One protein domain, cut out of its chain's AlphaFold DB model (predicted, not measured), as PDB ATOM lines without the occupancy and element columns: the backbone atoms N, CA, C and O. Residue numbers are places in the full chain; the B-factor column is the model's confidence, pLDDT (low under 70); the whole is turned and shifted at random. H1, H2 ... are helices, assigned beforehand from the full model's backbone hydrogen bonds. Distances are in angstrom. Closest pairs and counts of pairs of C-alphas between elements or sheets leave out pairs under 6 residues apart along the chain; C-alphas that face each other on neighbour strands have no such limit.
ATOM      1  N   SER A 536     -28.320 -17.281  51.888       51.31
ATOM      2  CA  SER A 536     -28.662 -18.357  52.791       51.31
ATOM      3  C   SER A 536     -27.863 -19.532  52.268       51.31
ATOM      4  O   SER A 536     -28.158 -20.141  51.247       51.31
ATOM      5  N   ARG A 537     -26.700 -19.766  52.878       59.06
ATOM      6  CA  ARG A 537     -25.808 -20.823  52.412       59.06
ATOM      7  C   ARG A 537     -26.453 -22.155  52.751       59.06
ATOM      8  O   ARG A 537     -26.734 -22.437  53.916       59.06
ATOM      9  N   LEU A 538     -26.640 -22.995  51.735       74.56
ATOM     10  CA  LEU A 538     -27.113 -24.360  51.912       74.56
ATOM     11  C   LEU A 538     -26.235 -25.091  52.950       74.56
ATOM     12  O   LEU A 538     -25.004 -25.104  52.834       74.56
ATOM     13  N   SER A 539     -26.857 -25.677  53.982       78.44
ATOM     14  CA  SER A 539     -26.128 -26.332  55.078       78.44
ATOM     15  C   SER A 539     -25.280 -27.507  54.575       78.44
ATOM     16  O   SER A 539     -25.616 -28.146  53.575       78.44
ATOM     17  N   TRP A 540     -24.192 -27.831  55.283       75.38
ATOM     18  CA  TRP A 540     -23.288 -28.922  54.890       75.38
ATOM     19  C   TRP A 540     -24.026 -30.265  54.730       75.38
ATOM     20  O   TRP A 540     -23.851 -30.948  53.725       75.38
ATOM     21  N   ASN A 541     -24.961 -30.577  55.633       73.25
ATOM     22  CA  ASN A 541     -25.802 -31.778  55.540       73.25
ATOM     23  C   ASN A 541     -26.665 -31.800  54.268       73.25
ATOM     24  O   ASN A 541     -26.769 -32.834  53.608       73.25
ATOM     25  N   LYS A 542     -27.273 -30.662  53.898       78.75
ATOM     26  CA  LYS A 542     -28.058 -30.553  52.659       78.75
ATOM     27  C   LYS A 542     -27.162 -30.675  51.419       78.75
ATOM     28  O   LYS A 542     -27.577 -31.319  50.463       78.75
ATOM     29  N   LYS A 543     -25.933 -30.145  51.444       83.38
ATOM     30  CA  LYS A 543     -24.949 -30.306  50.354       83.38
ATOM     31  C   LYS A 543     -24.536 -31.765  50.154       83.38
ATOM     32  O   LYS A 543     -24.565 -32.244  49.027       83.38
ATOM     33  N   MET A 544     -24.229 -32.484  51.236       88.06
ATOM     34  CA  MET A 544     -23.901 -33.915  51.169       88.06
ATOM     35  C   MET A 544     -25.076 -34.742  50.642       88.06
ATOM     36  O   MET A 544     -24.897 -35.614  49.796       88.06
ATOM     37  N   LYS A 545     -26.300 -34.426  51.083       86.69
ATOM     38  CA  LYS A 545     -27.515 -35.070  50.574       86.69
ATOM     39  C   LYS A 545     -27.737 -34.791  49.086       86.69
ATOM     40  O   LYS A 545     -28.070 -35.715  48.352       86.69
ATOM     41  N   ALA A 546     -27.540 -33.550  48.642       87.69
ATOM     42  CA  ALA A 546     -27.636 -33.190  47.230       87.69
ATOM     43  C   ALA A 546     -26.610 -33.960  46.385       87.69
ATOM     44  O   ALA A 546     -26.975 -34.490  45.345       87.69
ATOM     45  N   ALA A 547     -25.370 -34.108  46.863       87.94
ATOM     46  CA  ALA A 547     -24.344 -34.898  46.180       87.94
ATOM     47  C   ALA A 547     -24.721 -36.389  46.079       87.94
ATOM     48  O   ALA A 547     -24.601 -36.985  45.011       87.94
ATOM     49  N   ALA A 548     -25.238 -36.980  47.162       88.38
ATOM     50  CA  ALA A 548     -25.711 -38.364  47.151       88.38
ATOM     51  C   ALA A 548     -26.896 -38.564  46.189       88.38
ATOM     52  O   ALA A 548     -26.942 -39.547  45.453       88.38
ATOM     53  N   LEU A 549     -27.839 -37.616  46.160       88.62
ATOM     54  CA  LEU A 549     -28.974 -37.650  45.238       88.62
ATOM     55  C   LEU A 549     -28.556 -37.404  43.788       88.62
ATOM     56  O   LEU A 549     -29.098 -38.053  42.906       88.62
ATOM     57  N   HIS A 550     -27.589 -36.523  43.533       91.81
ATOM     58  CA  HIS A 550     -27.020 -36.327  42.201       91.81
ATOM     59  C   HIS A 550     -26.390 -37.621  41.672       91.81
ATOM     60  O   HIS A 550     -26.657 -38.019  40.539       91.81
ATOM     61  N   ALA A 551     -25.618 -38.321  42.514       88.00
ATOM     62  CA  ALA A 551     -25.042 -39.620  42.171       88.00
ATOM     63  C   ALA A 551     -26.132 -40.678  41.917       88.00
ATOM     64  O   ALA A 551     -26.067 -41.402  40.928       88.00
ATOM     65  N   TRP A 552     -27.166 -40.729  42.764       84.31
ATOM     66  CA  TRP A 552     -28.304 -41.634  42.585       84.31
ATOM     67  C   TRP A 552     -29.062 -41.362  41.280       84.31
ATOM     68  O   TRP A 552     -29.266 -42.263  40.476       84.31
ATOM     69  N   TYR A 553     -29.464 -40.117  41.034       88.12
ATOM     70  CA  TYR A 553     -30.263 -39.755  39.866       88.12
ATOM     71  C   TYR A 553     -29.485 -39.833  38.552       88.12
ATOM     72  O   TYR A 553     -30.089 -40.125  37.524       88.12
ATOM     73  N   SER A 554     -28.158 -39.683  38.590       85.62
ATOM     74  CA  SER A 554     -27.291 -39.988  37.446       85.62
ATOM     75  C   SER A 554     -27.327 -41.472  37.053       85.62
ATOM     76  O   SER A 554     -27.150 -41.791  35.882       85.62
ATOM     77  N   LEU A 555     -27.587 -42.384  38.001       87.00
ATOM     78  CA  LEU A 555     -27.751 -43.822  37.738       87.00
ATOM     79  C   LEU A 555     -29.194 -44.203  37.355       87.00
ATOM     80  O   LEU A 555     -29.404 -45.237  36.727       87.00
ATOM     81  N   PHE A 556     -30.187 -43.378  37.713       89.62
ATOM     82  CA  PHE A 556     -31.618 -43.639  37.495       89.62
ATOM     83  C   PHE A 556     -32.333 -42.441  36.830       89.62
ATOM     84  O   PHE A 556     -33.132 -41.754  37.482       89.62
ATOM     85  N   PRO A 557     -32.097 -42.188  35.528       82.38
ATOM     86  CA  PRO A 557     -32.574 -40.986  34.837       82.38
ATOM     87  C   PRO A 557     -34.104 -40.881  34.746       82.38
ATOM     88  O   PRO A 557     -34.646 -39.787  34.879       82.38
ATOM     89  N   GLU A 558     -34.835 -41.993  34.612       83.69
ATOM     90  CA  GLU A 558     -36.309 -41.960  34.609       83.69
ATOM     91  C   GLU A 558     -36.886 -41.482  35.952       83.69
ATOM     92  O   GLU A 558     -37.844 -40.706  35.997       83.69
ATOM     93  N   GLN A 559     -36.280 -41.901  37.069       84.56
ATOM     94  CA  GLN A 559     -36.680 -41.436  38.400       84.56
ATOM     95  C   GLN A 559     -36.314 -39.966  38.606       84.56
ATOM     96  O   GLN A 559     -37.053 -39.245  39.276       84.56
ATOM     97  N   ALA A 560     -35.192 -39.528  38.027       82.88
ATOM     98  CA  ALA A 560     -34.759 -38.139  38.039       82.88
ATOM     99  C   ALA A 560     -35.766 -37.244  37.307       82.88
ATOM    100  O   ALA A 560     -36.265 -36.291  37.902       82.88
ATOM    101  N   ALA A 561     -36.140 -37.608  36.076       79.56
ATOM    102  CA  ALA A 561     -37.119 -36.880  35.271       79.56
ATOM    103  C   ALA A 561     -38.494 -36.831  35.953       79.56
ATOM    104  O   ALA A 561     -39.094 -35.765  36.069       79.56
ATOM    105  N   LYS A 562     -38.966 -37.960  36.503       83.19
ATOM    106  CA  LYS A 562     -40.224 -38.008  37.265       83.19
ATOM    107  C   LYS A 562     -40.179 -37.141  38.524       83.19
ATOM    108  O   LYS A 562     -41.191 -36.554  38.901       83.19
ATOM    109  N   LYS A 563     -39.033 -37.092  39.211       88.50
ATOM    110  CA  LYS A 563     -38.876 -36.272  40.414       88.50
ATOM    111  C   LYS A 563     -38.842 -34.790  40.065       88.50
ATOM    112  O   LYS A 563     -39.545 -34.040  40.732       88.50
ATOM    113  N   LEU A 564     -38.045 -34.407  39.066       85.56
ATOM    114  CA  LEU A 564     -37.900 -33.031  38.596       85.56
ATOM    115  C   LEU A 564     -39.228 -32.496  38.052       85.56
ATOM    116  O   LEU A 564     -39.687 -31.478  38.545       85.56
ATOM    117  N   GLY A 565     -39.915 -33.243  37.184       74.69
ATOM    118  CA  GLY A 565     -41.218 -32.840  36.641       74.69
ATOM    119  C   GLY A 565     -42.385 -32.861  37.636       74.69
ATOM    120  O   GLY A 565     -43.512 -32.549  37.269       74.69
ATOM    121  N   GLY A 566     -42.147 -33.281  38.884       74.06
ATOM    122  CA  GLY A 566     -43.097 -33.146  39.992       74.06
ATOM    123  C   GLY A 566     -42.805 -31.950  40.904       74.06
ATOM    124  O   GLY A 566     -43.526 -31.745  41.884       74.06
ATOM    125  N   LEU A 567     -41.727 -31.211  40.640       79.81
ATOM    126  CA  LEU A 567     -41.396 -29.959  41.305       79.81
ATOM    127  C   LEU A 567     -42.061 -28.805  40.557       79.81
ATOM    128  O   LEU A 567     -42.238 -28.886  39.354       79.81
ATOM    129  N   ASN A 568     -42.407 -27.739  41.278       78.88
ATOM    130  CA  ASN A 568     -42.814 -26.482  40.658       78.88
ATOM    131  C   ASN A 568     -41.603 -25.550  40.671       78.88
ATOM    132  O   ASN A 568     -41.261 -24.947  41.698       78.88
ATOM    133  N   MET A 569     -40.919 -25.471  39.538       82.06
ATOM    134  CA  MET A 569     -39.714 -24.675  39.394       82.06
ATOM    135  C   MET A 569     -39.988 -23.173  39.375       82.06
ATOM    136  O   MET A 569     -39.099 -22.390  39.722       82.06
ATOM    137  N   MET A 570     -41.229 -22.768  39.110       72.00
ATOM    138  CA  MET A 570     -41.658 -21.374  39.209       72.00
ATOM    139  C   MET A 570     -41.622 -20.841  40.648       72.00
ATOM    140  O   MET A 570     -41.276 -19.683  40.873       72.00
ATOM    141  N   GLN A 571     -41.894 -21.702  41.632       67.94
ATOM    142  CA  GLN A 571     -41.813 -21.391  43.065       67.94
ATOM    143  C   GLN A 571     -40.452 -21.717  43.688       67.94
ATOM    144  O   GLN A 571     -40.053 -21.106  44.681       67.94
ATOM    145  N   ILE A 572     -39.737 -22.712  43.158       74.06
ATOM    146  CA  ILE A 572     -38.414 -23.085  43.679       74.06
ATOM    147  C   ILE A 572     -37.360 -22.059  43.270       74.06
ATOM    148  O   ILE A 572     -36.496 -21.733  44.083       74.06
ATOM    149  N   SER A 573     -37.427 -21.542  42.041       75.06
ATOM    150  CA  SER A 573     -36.428 -20.609  41.501       75.06
ATOM    151  C   SER A 573     -36.310 -19.311  42.300       75.06
ATOM    152  O   SER A 573     -35.198 -18.827  42.487       75.06
ATOM    153  N   ILE A 574     -37.405 -18.808  42.876       66.12
ATOM    154  CA  ILE A 574     -37.391 -17.599  43.720       66.12
ATOM    155  C   ILE A 574     -36.741 -17.823  45.102       66.12
ATOM    156  O   ILE A 574     -36.455 -16.869  45.820       66.12
ATOM    157  N   ARG A 575     -36.489 -19.079  45.507       72.62
ATOM    158  CA  ARG A 575     -35.912 -19.439  46.815       72.62
ATOM    159  C   ARG A 575     -34.459 -19.873  46.656       72.62
ATOM    160  O   ARG A 575     -34.188 -21.037  46.365       72.62
ATOM    161  N   GLU A 576     -33.518 -18.973  46.941       73.38
ATOM    162  CA  GLU A 576     -32.082 -19.173  46.684       73.38
ATOM    163  C   GLU A 576     -31.539 -20.531  47.188       73.38
ATOM    164  O   GLU A 576     -30.887 -21.244  46.429       73.38
ATOM    165  N   THR A 577     -31.845 -20.959  48.421       79.88
ATOM    166  CA  THR A 577     -31.369 -22.258  48.949       79.88
ATOM    167  C   THR A 577     -31.987 -23.475  48.283       79.88
ATOM    168  O   THR A 577     -31.333 -24.513  48.185       79.88
ATOM    169  N   GLU A 578     -33.261 -23.400  47.906       83.06
ATOM    170  CA  GLU A 578     -33.960 -24.534  47.297       83.06
ATOM    171  C   GLU A 578     -33.546 -24.658  45.832       83.06
ATOM    172  O   GLU A 578     -33.216 -25.758  45.389       83.06
ATOM    173  N   LEU A 579     -33.426 -23.531  45.125       88.12
ATOM    174  CA  LEU A 579     -32.809 -23.481  43.809       88.12
ATOM    175  C   LEU A 579     -31.364 -24.003  43.859       88.12
ATOM    176  O   LEU A 579     -31.015 -24.857  43.052       88.12
ATOM    177  N   GLU A 580     -30.544 -23.588  44.839       90.56
ATOM    178  CA  GLU A 580     -29.183 -24.122  45.018       90.56
ATOM    179  C   GLU A 580     -29.203 -25.649  45.220       90.56
ATOM    180  O   GLU A 580     -28.411 -26.375  44.618       90.56
ATOM    181  N   TYR A 581     -30.106 -26.154  46.064       91.19
ATOM    182  CA  TYR A 581     -30.222 -27.580  46.372       91.19
ATOM    183  C   TYR A 581     -30.605 -28.410  45.144       91.19
ATOM    184  O   TYR A 581     -29.922 -29.386  44.832       91.19
ATOM    185  N   TRP A 582     -31.662 -28.021  44.432       92.56
ATOM    186  CA  TRP A 582     -32.145 -28.757  43.266       92.56
ATOM    187  C   TRP A 582     -31.222 -28.607  42.060       92.56
ATOM    188  O   TRP A 582     -30.981 -29.584  41.353       92.56
ATOM    189  N   MET A 583     -30.607 -27.439  41.881       93.69
ATOM    190  CA  MET A 583     -29.637 -27.214  40.814       93.69
ATOM    191  C   MET A 583     -28.337 -27.999  41.030       93.69
ATOM    192  O   MET A 583     -27.760 -28.484  40.060       93.69
ATOM    193  N   ARG A 584     -27.917 -28.243  42.282       92.81
ATOM    194  CA  ARG A 584     -26.833 -29.198  42.594       92.81
ATOM    195  C   ARG A 584     -27.186 -30.653  42.263       92.81
ATOM    196  O   ARG A 584     -26.273 -31.441  42.046       92.81
ATOM    197  N   ILE A 585     -28.472 -31.017  42.261       93.62
ATOM    198  CA  ILE A 585     -28.935 -32.387  41.985       93.62
ATOM    199  C   ILE A 585     -29.111 -32.622  40.484       93.62
ATOM    200  O   ILE A 585     -28.645 -33.636  39.973       93.62
ATOM    201  N   PHE A 586     -29.780 -31.706  39.784       93.44
ATOM    202  CA  PHE A 586     -30.196 -31.911  38.392       93.44
ATOM    203  C   PHE A 586     -29.379 -31.114  37.368       93.44
ATOM    204  O   PHE A 586     -29.456 -31.412  36.179       93.44
ATOM    205  N   GLY A 587     -28.569 -30.145  37.800       90.25
ATOM    206  CA  GLY A 587     -27.824 -29.254  36.909       90.25
ATOM    207  C   GLY A 587     -28.675 -28.104  36.365       90.25
ATOM    208  O   GLY A 587     -29.901 -28.171  36.334       90.25
ATOM    209  N   TYR A 588     -28.021 -27.022  35.933       89.06
ATOM    210  CA  TYR A 588     -28.719 -25.800  35.515       89.06
ATOM    211  C   TYR A 588     -29.555 -25.967  34.234       89.06
ATOM    212  O   TYR A 588     -30.602 -25.343  34.143       89.06
ATOM    213  N   LYS A 589     -29.136 -26.819  33.280       88.56
ATOM    214  CA  LYS A 589     -29.869 -27.044  32.017       88.56
ATOM    215  C   LYS A 589     -31.248 -27.648  32.267       88.56
ATOM    216  O   LYS A 589     -32.244 -27.018  31.958       88.56
ATOM    217  N   ASN A 590     -31.292 -28.788  32.959       90.31
ATOM    218  CA  ASN A 590     -32.546 -29.464  33.301       90.31
ATOM    219  C   ASN A 590     -33.455 -28.586  34.174       90.31
ATOM    220  O   ASN A 590     -34.671 -28.602  34.024       90.31
ATOM    221  N   ILE A 591     -32.868 -27.808  35.091       92.00
ATOM    222  CA  ILE A 591     -33.617 -26.840  35.898       92.00
ATOM    223  C   ILE A 591     -34.241 -25.759  35.019       92.00
ATOM    224  O   ILE A 591     -35.394 -25.404  35.234       92.00
ATOM    225  N   PHE A 592     -33.497 -25.233  34.049       88.62
ATOM    226  CA  PHE A 592     -34.002 -24.195  33.166       88.62
ATOM    227  C   PHE A 592     -35.057 -24.724  32.181       88.62
ATOM    228  O   PHE A 592     -36.076 -24.068  31.990       88.62
ATOM    229  N   ASP A 593     -34.878 -25.939  31.658       86.75
ATOM    230  CA  ASP A 593     -35.874 -26.621  30.821       86.75
ATOM    231  C   ASP A 593     -37.199 -26.828  31.580       86.75
ATOM    232  O   ASP A 593     -38.282 -26.618  31.036       86.75
ATOM    233  N   GLU A 594     -37.128 -27.184  32.867       88.00
ATOM    234  CA  GLU A 594     -38.326 -27.325  33.698       88.00
ATOM    235  C   GLU A 594     -38.938 -25.961  34.070       88.00
ATOM    236  O   GLU A 594     -40.156 -25.841  34.108       88.00
ATOM    237  N   ILE A 595     -38.135 -24.904  34.265       84.56
ATOM    238  CA  ILE A 595     -38.633 -23.523  34.444       84.56
ATOM    239  C   ILE A 595     -39.421 -23.056  33.217       84.56
ATOM    240  O   ILE A 595     -40.483 -22.453  33.361       84.56
ATOM    241  N   GLU A 596     -38.919 -23.322  32.015       81.94
ATOM    242  CA  GLU A 596     -39.628 -23.006  30.777       81.94
ATOM    243  C   GLU A 596     -40.959 -23.762  30.703       81.94
ATOM    244  O   GLU A 596     -42.013 -23.161  30.486       81.94
ATOM    245  N   LYS A 597     -40.916 -25.076  30.940       80.31
ATOM    246  CA  LYS A 597     -42.094 -25.941  30.910       80.31
ATOM    247  C   LYS A 597     -43.149 -25.521  31.937       80.31
ATOM    248  O   LYS A 597     -44.318 -25.378  31.577       80.31
ATOM    249  N   ASP A 598     -42.749 -25.268  33.179       76.75
ATOM    250  CA  ASP A 598     -43.650 -24.826  34.245       76.75
ATOM    251  C   ASP A 598     -44.163 -23.396  34.003       76.75
ATOM    252  O   ASP A 598     -45.308 -23.085  34.324       76.75
ATOM    253  N   GLY A 599     -43.360 -22.521  33.392       67.56
ATOM    254  CA  GLY A 599     -43.778 -21.163  33.024       67.56
ATOM    255  C   GLY A 599     -44.805 -21.110  31.890       67.56
ATOM    256  O   GLY A 599     -45.542 -20.125  31.764       67.56
ATOM    257  N   LEU A 600     -44.887 -22.168  31.078       64.31
ATOM    258  CA  LEU A 600     -45.932 -22.356  30.069       64.31
ATOM    259  C   LEU A 600     -47.213 -22.979  30.661       64.31
ATOM    260  O   LEU A 600     -48.293 -22.802  30.091       64.31
ATOM    261  N   ASP A 601     -47.135 -23.623  31.829       61.00
ATOM    262  CA  ASP A 601     -48.266 -24.261  32.511       61.00
ATOM    263  C   ASP A 601     -49.180 -23.219  33.210       61.00
ATOM    264  O   ASP A 601     -48.758 -22.530  34.143       61.00
ATOM    265  N   PRO A 602     -50.463 -23.076  32.809       52.56
ATOM    266  CA  PRO A 602     -51.432 -22.200  33.479       52.56
ATOM    267  C   PRO A 602     -51.651 -22.474  34.968       52.56
ATOM    268  O   PRO A 602     -52.056 -21.566  35.688       52.56
ATOM    269  N   LEU A 603     -51.399 -23.700  35.435       50.34
ATOM    270  CA  LEU A 603     -51.637 -24.139  36.814       50.34
ATOM    271  C   LEU A 603     -50.459 -23.863  37.755       50.34
ATOM    272  O   LEU A 603     -50.601 -23.991  38.973       50.34
ATOM    273  N   GLN A 604     -49.296 -23.521  37.199       48.62
ATOM    274  CA  GLN A 604     -48.073 -23.240  37.952       48.62
ATOM    275  C   GLN A 604     -47.733 -21.748  38.012       48.62
ATOM    276  O   GLN A 604     -46.777 -21.363  38.686       48.62
ATOM    277  N   ARG A 605     -48.560 -20.917  37.367       50.69
ATOM    278  CA  ARG A 605     -48.479 -19.456  37.381       50.69
ATOM    279  C   ARG A 605     -49.162 -18.848  38.620       50.69
ATOM    280  O   ARG A 605     -50.158 -19.393  39.100       50.69
ATOM    281  N   PRO A 606     -48.682 -17.697  39.120       44.19
ATOM    282  CA  PRO A 606     -49.461 -16.824  39.998       44.19
ATOM    283  C   PRO A 606     -50.777 -16.399  39.321       44.19
ATOM    284  O   PRO A 606     -50.823 -16.188  38.108       44.19
ATOM    285  N   ALA A 607     -51.864 -16.282  40.090       41.91
ATOM    286  CA  ALA A 607     -53.206 -15.997  39.560       41.91
ATOM    287  C   ALA A 607     -53.360 -14.580  38.956       41.91
ATOM    288  O   ALA A 607     -54.369 -14.293  38.316       41.91
ATOM    289  N   ASP A 608     -52.378 -13.706  39.162       41.00
ATOM    290  CA  ASP A 608     -52.308 -12.310  38.730       41.00
ATOM    291  C   ASP A 608     -51.308 -12.065  37.587       41.00
ATOM    292  O   ASP A 608     -51.004 -10.915  37.274       41.00
ATOM    293  N   ALA A 609     -50.864 -13.130  36.911       42.47
ATOM    294  CA  ALA A 609     -50.095 -13.093  35.671       42.47
ATOM    295  C   ALA A 609     -50.842 -12.335  34.551       42.47
ATOM    296  O   ALA A 609     -51.464 -12.922  33.660       42.47
ATOM    297  N   ARG A 610     -50.802 -10.999  34.590       38.84
ATOM    298  CA  ARG A 610     -51.220 -10.118  33.500       38.84
ATOM    299  C   ARG A 610     -50.213 -10.332  32.378       38.84
ATOM    300  O   ARG A 610     -49.156  -9.729  32.447       38.84
ATOM    301  N   VAL A 611     -50.504 -11.250  31.447       40.06
ATOM    302  CA  VAL A 611     -49.958 -11.404  30.074       40.06
ATOM    303  C   VAL A 611     -49.919 -12.904  29.696       40.06
ATOM    304  O   VAL A 611     -49.111 -13.681  30.195       40.06
ATOM    305  N   VAL A 612     -50.800 -13.328  28.777       42.12
ATOM    306  CA  VAL A 612     -50.765 -14.625  28.068       42.12
ATOM    307  C   VAL A 612     -49.663 -14.640  26.990       42.12
ATOM    308  O   VAL A 612     -49.970 -14.405  25.829       42.12
ATOM    309  N   VAL A 613     -48.402 -14.863  27.390       37.28
ATOM    310  CA  VAL A 613     -47.333 -15.670  26.737       37.28
ATOM    311  C   VAL A 613     -46.238 -15.899  27.808       37.28
ATOM    312  O   VAL A 613     -45.844 -14.951  28.475       37.28
ATOM    313  N   GLY A 614     -45.787 -17.150  27.994       49.91
ATOM    314  CA  GLY A 614     -44.643 -17.622  28.810       49.91
ATOM    315  C   GLY A 614     -44.056 -16.699  29.892       49.91
ATOM    316  O   GLY A 614     -43.090 -15.983  29.642       49.91
ATOM    317  N   GLN A 615     -44.545 -16.793  31.130       61.88
ATOM    318  CA  GLN A 615     -44.000 -16.034  32.266       61.88
ATOM    319  C   GLN A 615     -42.928 -16.815  33.037       61.88
ATOM    320  O   GLN A 615     -43.053 -16.993  34.237       61.88
ATOM    321  N   CYS A 616     -41.874 -17.289  32.372       67.88
ATOM    322  CA  CYS A 616     -40.690 -17.833  33.057       67.88
ATOM    323  C   CYS A 616     -39.528 -16.834  33.164       67.88
ATOM    324  O   CYS A 616     -38.483 -17.179  33.706       67.88
ATOM    325  N   HIS A 617     -39.689 -15.606  32.659       70.31
ATOM    326  CA  HIS A 617     -38.615 -14.614  32.544       70.31
ATOM    327  C   HIS A 617     -37.935 -14.306  33.881       70.31
ATOM    328  O   HIS A 617     -36.750 -14.585  34.054       70.31
ATOM    329  N   THR A 618     -38.689 -13.830  34.870       67.56
ATOM    330  CA  THR A 618     -38.155 -13.489  36.195       67.56
ATOM    331  C   THR A 618     -37.498 -14.701  36.871       67.56
ATOM    332  O   THR A 618     -36.435 -14.605  37.479       67.56
ATOM    333  N   GLN A 619     -38.092 -15.884  36.717       80.81
ATOM    334  CA  GLN A 619     -37.595 -17.157  37.238       80.81
ATOM    335  C   GLN A 619     -36.278 -17.570  36.586       80.81
ATOM    336  O   GLN A 619     -35.362 -18.060  37.255       80.81
ATOM    337  N   ALA A 620     -36.157 -17.302  35.291       80.81
ATOM    338  CA  ALA A 620     -34.949 -17.513  34.531       80.81
ATOM    339  C   ALA A 620     -33.806 -16.610  35.030       80.81
ATOM    340  O   ALA A 620     -32.694 -17.117  35.167       80.81
ATOM    341  N   HIS A 621     -34.066 -15.356  35.438       75.88
ATOM    342  CA  HIS A 621     -33.040 -14.505  36.074       75.88
ATOM    343  C   HIS A 621     -32.448 -15.177  37.323       75.88
ATOM    344  O   HIS A 621     -31.226 -15.298  37.450       75.88
ATOM    345  N   TYR A 622     -33.291 -15.689  38.231       83.50
ATOM    346  CA  TYR A 622     -32.808 -16.393  39.429       83.50
ATOM    347  C   TYR A 622     -31.965 -17.625  39.075       83.50
ATOM    348  O   TYR A 622     -30.904 -17.848  39.667       83.50
ATOM    349  N   ALA A 623     -32.414 -18.413  38.093       87.75
ATOM    350  CA  ALA A 623     -31.686 -19.582  37.614       87.75
ATOM    351  C   ALA A 623     -30.321 -19.210  37.015       87.75
ATOM    352  O   ALA A 623     -29.324 -19.845  37.357       87.75
ATOM    353  N   GLY A 624     -30.256 -18.153  36.203       85.06
ATOM    354  CA  GLY A 624     -29.015 -17.641  35.625       85.06
ATOM    355  C   GLY A 624     -28.015 -17.198  36.693       85.06
ATOM    356  O   GLY A 624     -26.868 -17.657  36.701       85.06
ATOM    357  N   ARG A 625     -28.464 -16.394  37.670       81.56
ATOM    358  CA  ARG A 625     -27.621 -15.935  38.789       81.56
ATOM    359  C   ARG A 625     -27.068 -17.101  39.609       81.56
ATOM    360  O   ARG A 625     -25.882 -17.133  39.950       81.56
ATOM    361  N   MET A 626     -27.912 -18.089  39.912       87.12
ATOM    362  CA  MET A 626     -27.496 -19.283  40.652       87.12
ATOM    363  C   MET A 626     -26.515 -20.146  39.851       87.12
ATOM    364  O   MET A 626     -25.572 -20.703  40.417       87.12
ATOM    365  N   ALA A 627     -26.700 -20.238  38.534       87.38
ATOM    366  CA  ALA A 627     -25.832 -21.029  37.679       87.38
ATOM    367  C   ALA A 627     -24.397 -20.464  37.632       87.38
ATOM    368  O   ALA A 627     -23.441 -21.238  37.718       87.38
ATOM    369  N   VAL A 628     -24.232 -19.132  37.622       79.56
ATOM    370  CA  VAL A 628     -22.921 -18.473  37.814       79.56
ATOM    371  C   VAL A 628     -22.289 -18.900  39.137       79.56
ATOM    372  O   VAL A 628     -21.148 -19.360  39.162       79.56
ATOM    373  N   LYS A 629     -23.051 -18.824  40.236       82.62
ATOM    374  CA  LYS A 629     -22.581 -19.147  41.594       82.62
ATOM    375  C   LYS A 629     -22.146 -20.608  41.762       82.62
ATOM    376  O   LYS A 629     -21.238 -20.887  42.544       82.62
ATOM    377  N   LEU A 630     -22.820 -21.548  41.097       83.62
ATOM    378  CA  LEU A 630     -22.604 -22.987  41.286       83.62
ATOM    379  C   LEU A 630     -21.639 -23.623  40.292       83.62
ATOM    380  O   LEU A 630     -20.913 -24.542  40.671       83.62
ATOM    381  N   PHE A 631     -21.650 -23.167  39.042       81.69
ATOM    382  CA  PHE A 631     -20.912 -23.804  37.949       81.69
ATOM    383  C   PHE A 631     -19.824 -22.904  37.367       81.69
ATOM    384  O   PHE A 631     -19.224 -23.271  36.361       81.69
ATOM    385  N   ASN A 632     -19.565 -21.741  37.982       70.56
ATOM    386  CA  ASN A 632     -18.647 -20.723  37.465       70.56
ATOM    387  C   ASN A 632     -18.958 -20.361  36.004       70.56
ATOM    388  O   ASN A 632     -18.047 -20.142  35.203       70.56
ATOM    389  N   LEU A 633     -20.249 -20.335  35.643       70.62
ATOM    390  CA  LEU A 633     -20.654 -19.834  34.336       70.62
ATOM    391  C   LEU A 633     -20.244 -18.370  34.230       70.62
ATOM    392  O   LEU A 633     -20.353 -17.610  35.190       70.62
ATOM    393  N   SER A 634     -19.792 -17.978  33.051       63.47
ATOM    394  CA  SER A 634     -19.543 -16.587  32.723       63.47
ATOM    395  C   SER A 634     -20.481 -16.195  31.594       63.47
ATOM    396  O   SER A 634     -20.730 -16.996  30.693       63.47
ATOM    397  N   ALA A 635     -20.925 -14.939  31.579       58.34
ATOM    398  CA  ALA A 635     -21.611 -14.353  30.424       58.34
ATOM    399  C   ALA A 635     -20.758 -14.403  29.124       58.34
ATOM    400  O   ALA A 635     -21.249 -14.105  28.038       58.34
ATOM    401  N   LEU A 636     -19.490 -14.816  29.253       54.28
ATOM    402  CA  LEU A 636     -18.443 -14.909  28.240       54.28
ATOM    403  C   LEU A 636     -18.201 -16.332  27.704       54.28
ATOM    404  O   LEU A 636     -17.298 -16.512  26.892       54.28
ATOM    405  N   THR A 637     -18.927 -17.353  28.171       58.84
ATOM    406  CA  THR A 637     -18.759 -18.730  27.677       58.84
ATOM    407  C   THR A 637     -19.569 -18.943  26.390       58.84
ATOM    408  O   THR A 637     -20.765 -18.655  26.344       58.84
ATOM    409  N   GLU A 638     -18.930 -19.509  25.362       49.38
ATOM    410  CA  GLU A 638     -19.382 -19.574  23.960       49.38
ATOM    411  C   GLU A 638     -20.703 -20.315  23.669       49.38
ATOM    412  O   GLU A 638     -21.058 -20.428  22.506       49.38
ATOM    413  N   ASN A 639     -21.503 -20.767  24.643       57.12
ATOM    414  CA  ASN A 639     -22.775 -21.482  24.394       57.12
ATOM    415  C   ASN A 639     -23.880 -21.194  25.439       57.12
ATOM    416  O   ASN A 639     -24.677 -22.073  25.753       57.12
ATOM    417  N   ILE A 640     -23.902 -19.988  26.022       63.28
ATOM    418  CA  ILE A 640     -24.793 -19.648  27.153       63.28
ATOM    419  C   ILE A 640     -25.919 -18.651  26.802       63.28
ATOM    420  O   ILE A 640     -26.840 -18.480  27.598       63.28
ATOM    421  N   ILE A 641     -25.888 -18.014  25.624       64.12
ATOM    422  CA  ILE A 641     -26.977 -17.125  25.185       64.12
ATOM    423  C   ILE A 641     -28.207 -17.988  24.894       64.12
ATOM    424  O   ILE A 641     -28.299 -18.606  23.835       64.12
ATOM    425  N   ASP A 642     -29.116 -18.043  25.863       66.25
ATOM    426  CA  ASP A 642     -30.378 -18.766  25.786       66.25
ATOM    427  C   ASP A 642     -31.529 -17.756  25.799       66.25
ATOM    428  O   ASP A 642     -31.670 -16.942  26.715       66.25
ATOM    429  N   ILE A 643     -32.301 -17.784  24.719       61.94
ATOM    430  CA  ILE A 643     -33.354 -16.818  24.388       61.94
ATOM    431  C   ILE A 643     -34.699 -17.187  25.023       61.94
ATOM    432  O   ILE A 643     -35.620 -16.366  25.067       61.94
ATOM    433  N   ARG A 644     -34.822 -18.422  25.531       70.69
ATOM    434  CA  ARG A 644     -36.032 -18.918  26.190       70.69
ATOM    435  C   ARG A 644     -36.326 -18.068  27.418       70.69
ATOM    436  O   ARG A 644     -35.433 -17.466  28.016       70.69
ATOM    437  N   CYS A 645     -37.604 -17.972  27.778       68.69
ATOM    438  CA  CYS A 645     -38.051 -17.065  28.837       68.69
ATOM    439  C   CYS A 645     -37.642 -15.599  28.589       68.69
ATOM    440  O   CYS A 645     -37.348 -14.876  29.534       68.69
ATOM    441  N   GLY A 646     -37.572 -15.162  27.326       61.97
ATOM    442  CA  GLY A 646     -37.234 -13.784  26.957       61.97
ATOM    443  C   GLY A 646     -35.845 -13.353  27.425       61.97
ATOM    444  O   GLY A 646     -35.727 -12.288  28.009       61.97
ATOM    445  N   PHE A 647     -34.820 -14.187  27.232       69.25
ATOM    446  CA  PHE A 647     -33.434 -13.958  27.686       69.25
ATOM    447  C   PHE A 647     -33.208 -13.966  29.201       69.25
ATOM    448  O   PHE A 647     -32.080 -13.751  29.646       69.25
ATOM    449  N   GLY A 648     -34.224 -14.277  30.010       72.00
ATOM    450  CA  GLY A 648     -34.115 -14.108  31.456       72.00
ATOM    451  C   GLY A 648     -32.976 -14.918  32.097       72.00
ATOM    452  O   GLY A 648     -32.311 -14.442  33.012       72.00
ATOM    453  N   PHE A 649     -32.661 -16.111  31.578       78.88
ATOM    454  CA  PHE A 649     -31.533 -16.912  32.075       78.88
ATOM    455  C   PHE A 649     -30.191 -16.245  31.783       78.88
ATOM    456  O   PHE A 649     -29.318 -16.177  32.648       78.88
ATOM    457  N   TYR A 650     -30.044 -15.702  30.577       74.56
ATOM    458  CA  TYR A 650     -28.841 -14.990  30.175       74.56
ATOM    459  C   TYR A 650     -28.690 -13.653  30.916       74.56
ATOM    460  O   TYR A 650     -27.592 -13.339  31.378       74.56
ATOM    461  N   HIS A 651     -29.786 -12.918  31.131       71.62
ATOM    462  CA  HIS A 651     -29.811 -11.725  31.982       71.62
ATOM    463  C   HIS A 651     -29.336 -12.049  33.395       71.62
ATOM    464  O   HIS A 651     -28.415 -11.402  33.883       71.62
ATOM    465  N   GLY A 652     -29.846 -13.124  34.002       75.81
ATOM    466  CA  GLY A 652     -29.375 -13.602  35.302       75.81
ATOM    467  C   GLY A 652     -27.866 -13.858  35.354       75.81
ATOM    468  O   GLY A 652     -27.194 -13.570  36.346       75.81
ATOM    469  N   ILE A 653     -27.292 -14.377  34.270       77.88
ATOM    470  CA  ILE A 653     -25.849 -14.610  34.180       77.88
ATOM    471  C   ILE A 653     -25.081 -13.289  34.084       77.88
ATOM    472  O   ILE A 653     -24.047 -13.144  34.742       77.88
ATOM    473  N   ILE A 654     -25.578 -12.323  33.310       72.56
ATOM    474  CA  ILE A 654     -24.991 -10.982  33.199       72.56
ATOM    475  C   ILE A 654     -25.081 -10.242  34.532       72.56
ATOM    476  O   ILE A 654     -24.068  -9.728  34.995       72.56
ATOM    477  N   GLU A 655     -26.234 -10.259  35.193       69.69
ATOM    478  CA  GLU A 655     -26.449  -9.658  36.512       69.69
ATOM    479  C   GLU A 655     -25.465 -10.203  37.549       69.69
ATOM    480  O   GLU A 655     -24.790  -9.435  38.231       69.69
ATOM    481  N   ALA A 656     -25.323 -11.530  37.658       71.50
ATOM    482  CA  ALA A 656     -24.385 -12.129  38.608       71.50
ATOM    483  C   ALA A 656     -22.913 -11.895  38.229       71.50
ATOM    484  O   ALA A 656     -22.061 -11.818  39.119       71.50
ATOM    485  N   SER A 657     -22.614 -11.777  36.930       70.31
ATOM    486  CA  SER A 657     -21.261 -11.520  36.424       70.31
ATOM    487  C   SER A 657     -20.843 -10.056  36.603       70.31
ATOM    488  O   SER A 657     -19.714  -9.797  37.006       70.31
ATOM    489  N   LEU A 658     -21.728  -9.091  36.340       63.72
ATOM    490  CA  LEU A 658     -21.439  -7.655  36.428       63.72
ATOM    491  C   LEU A 658     -21.681  -7.095  37.839       63.72
ATOM    492  O   LEU A 658     -20.905  -6.258  38.298       63.72
ATOM    493  N   GLY A 659     -22.678  -7.607  38.568       56.00
ATOM    494  CA  GLY A 659     -23.054  -7.141  39.908       56.00
ATOM    495  C   GLY A 659     -22.016  -7.410  41.007       56.00
ATOM    496  O   GLY A 659     -22.011  -6.717  42.019       56.00
ATOM    497  N   ASN A 660     -21.098  -8.368  40.811       46.12
ATOM    498  CA  ASN A 660     -20.033  -8.699  41.777       46.12
ATOM    499  C   ASN A 660     -18.621  -8.255  41.350       46.12
ATOM    500  O   ASN A 660     -17.683  -8.382  42.138       46.12
ATOM    501  N   LEU A 661     -18.434  -7.767  40.119       47.56
ATOM    502  CA  LEU A 661     -17.108  -7.528  39.527       47.56
ATOM    503  C   LEU A 661     -16.890  -6.056  39.137       47.56
ATOM    504  O   LEU A 661     -16.148  -5.770  38.202       47.56
ATOM    505  N   GLY A 662     -17.509  -5.114  39.849       54.50
ATOM    506  CA  GLY A 662     -17.460  -3.676  39.569       54.50
ATOM    507  C   GLY A 662     -16.072  -3.126  39.206       54.50
ATOM    508  O   GLY A 662     -15.188  -3.005  40.051       54.50
TER     509      GLY A 662
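What this domain is: This is residues 536 to 662 of the 899 residues of an uncharacterized protein of Parcubacteria group bacterium Gr01-1014_8 (UniProt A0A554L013). Four helices are stacked in contact from one end of the domain to the other: the longest helix, H1, lies with H4 at its side, H6 crosses H4 in the middle, and H7 crosses H6 on the side away from H4. H5 runs back alongside H6 as a helical hairpin, the short H3 packs on H5, and H2 makes a corner with H1. The printed part has 127 residues with seven named helices, H1 to H7 in order along the chain, no named strand, and the class all helix. It is compact, with a radius of gyration of the C-alphas of 14.5 A and spans of 40 by 39 by 28 A.

Where its parts are: H1, residues 540 to 555, runs 23.2 A from C-alpha 540 at (-23.288, -28.922, 54.890) to C-alpha 555 at (-27.751, -43.822, 37.738). H2 is residues 557 to 564, H3 residues 569 to 572, and H4 residues 576 to 586, 15.3 A long. H5, residues 588 to 600, measures 18.4 A, and H6, residues 617 to 631, 20.7 A. H7, residues 648 to 659, is 15.6 A long and ends with C-alpha 659 at (-23.054, -7.141, 39.908).

How they stand to each other: H1 and H4 touch at a shallow tilt of 30 degrees, the same way; their closest C-alphas, of His 550 and Ile 585, are 4.4 A apart. H1 and H2 only just touch, only at the corner by their link, with 3 pairs of C-alphas within 8 A, the closest those of Tyr 553 and Ala 560 at 5.1 A. H4 touches H6, the hub, at a steep tilt of 68 degrees, only just short of about perpendicular; the closest C-alphas, of Glu 580 and Met 626, are 6.7 A apart. H5 and H6 form a hairpin at a shallow tilt of 9 degrees, opposite ways, with the C-alphas of Tyr 588 and Ala 627 closest at 6.0 A. H6 and H7 touch at a steep tilt of 53 degrees, the closest C-alphas, of His 621 and Gly 652, being 3.9 A apart. H3 touches H5, with the C-alphas of Met 569 and Ile 595 closest at 5.2 A. H1 is apart from H3, H5, H6 and H7. Every O i to N i+4 pair is within hydrogen-bond range in H1, H2, H4, H5, H6 and H7; H3 is too short for such a pair.

The domain as a whole: The two C-alphas farthest apart, of Glu 558 and Gly 662, are 43.0 A apart. The printed part has no cut. The links H5 to H6 and H6 to H7 are long, with 16 residues each; the C-alphas of residues 601 to 616 lie 11 to 23 A from the mean of the C-alphas. The mean pLDDT of the printed part is 73.6, and 42 residues are under 70, among them residues 599 to 616, 634 to 643 and 658 to 662.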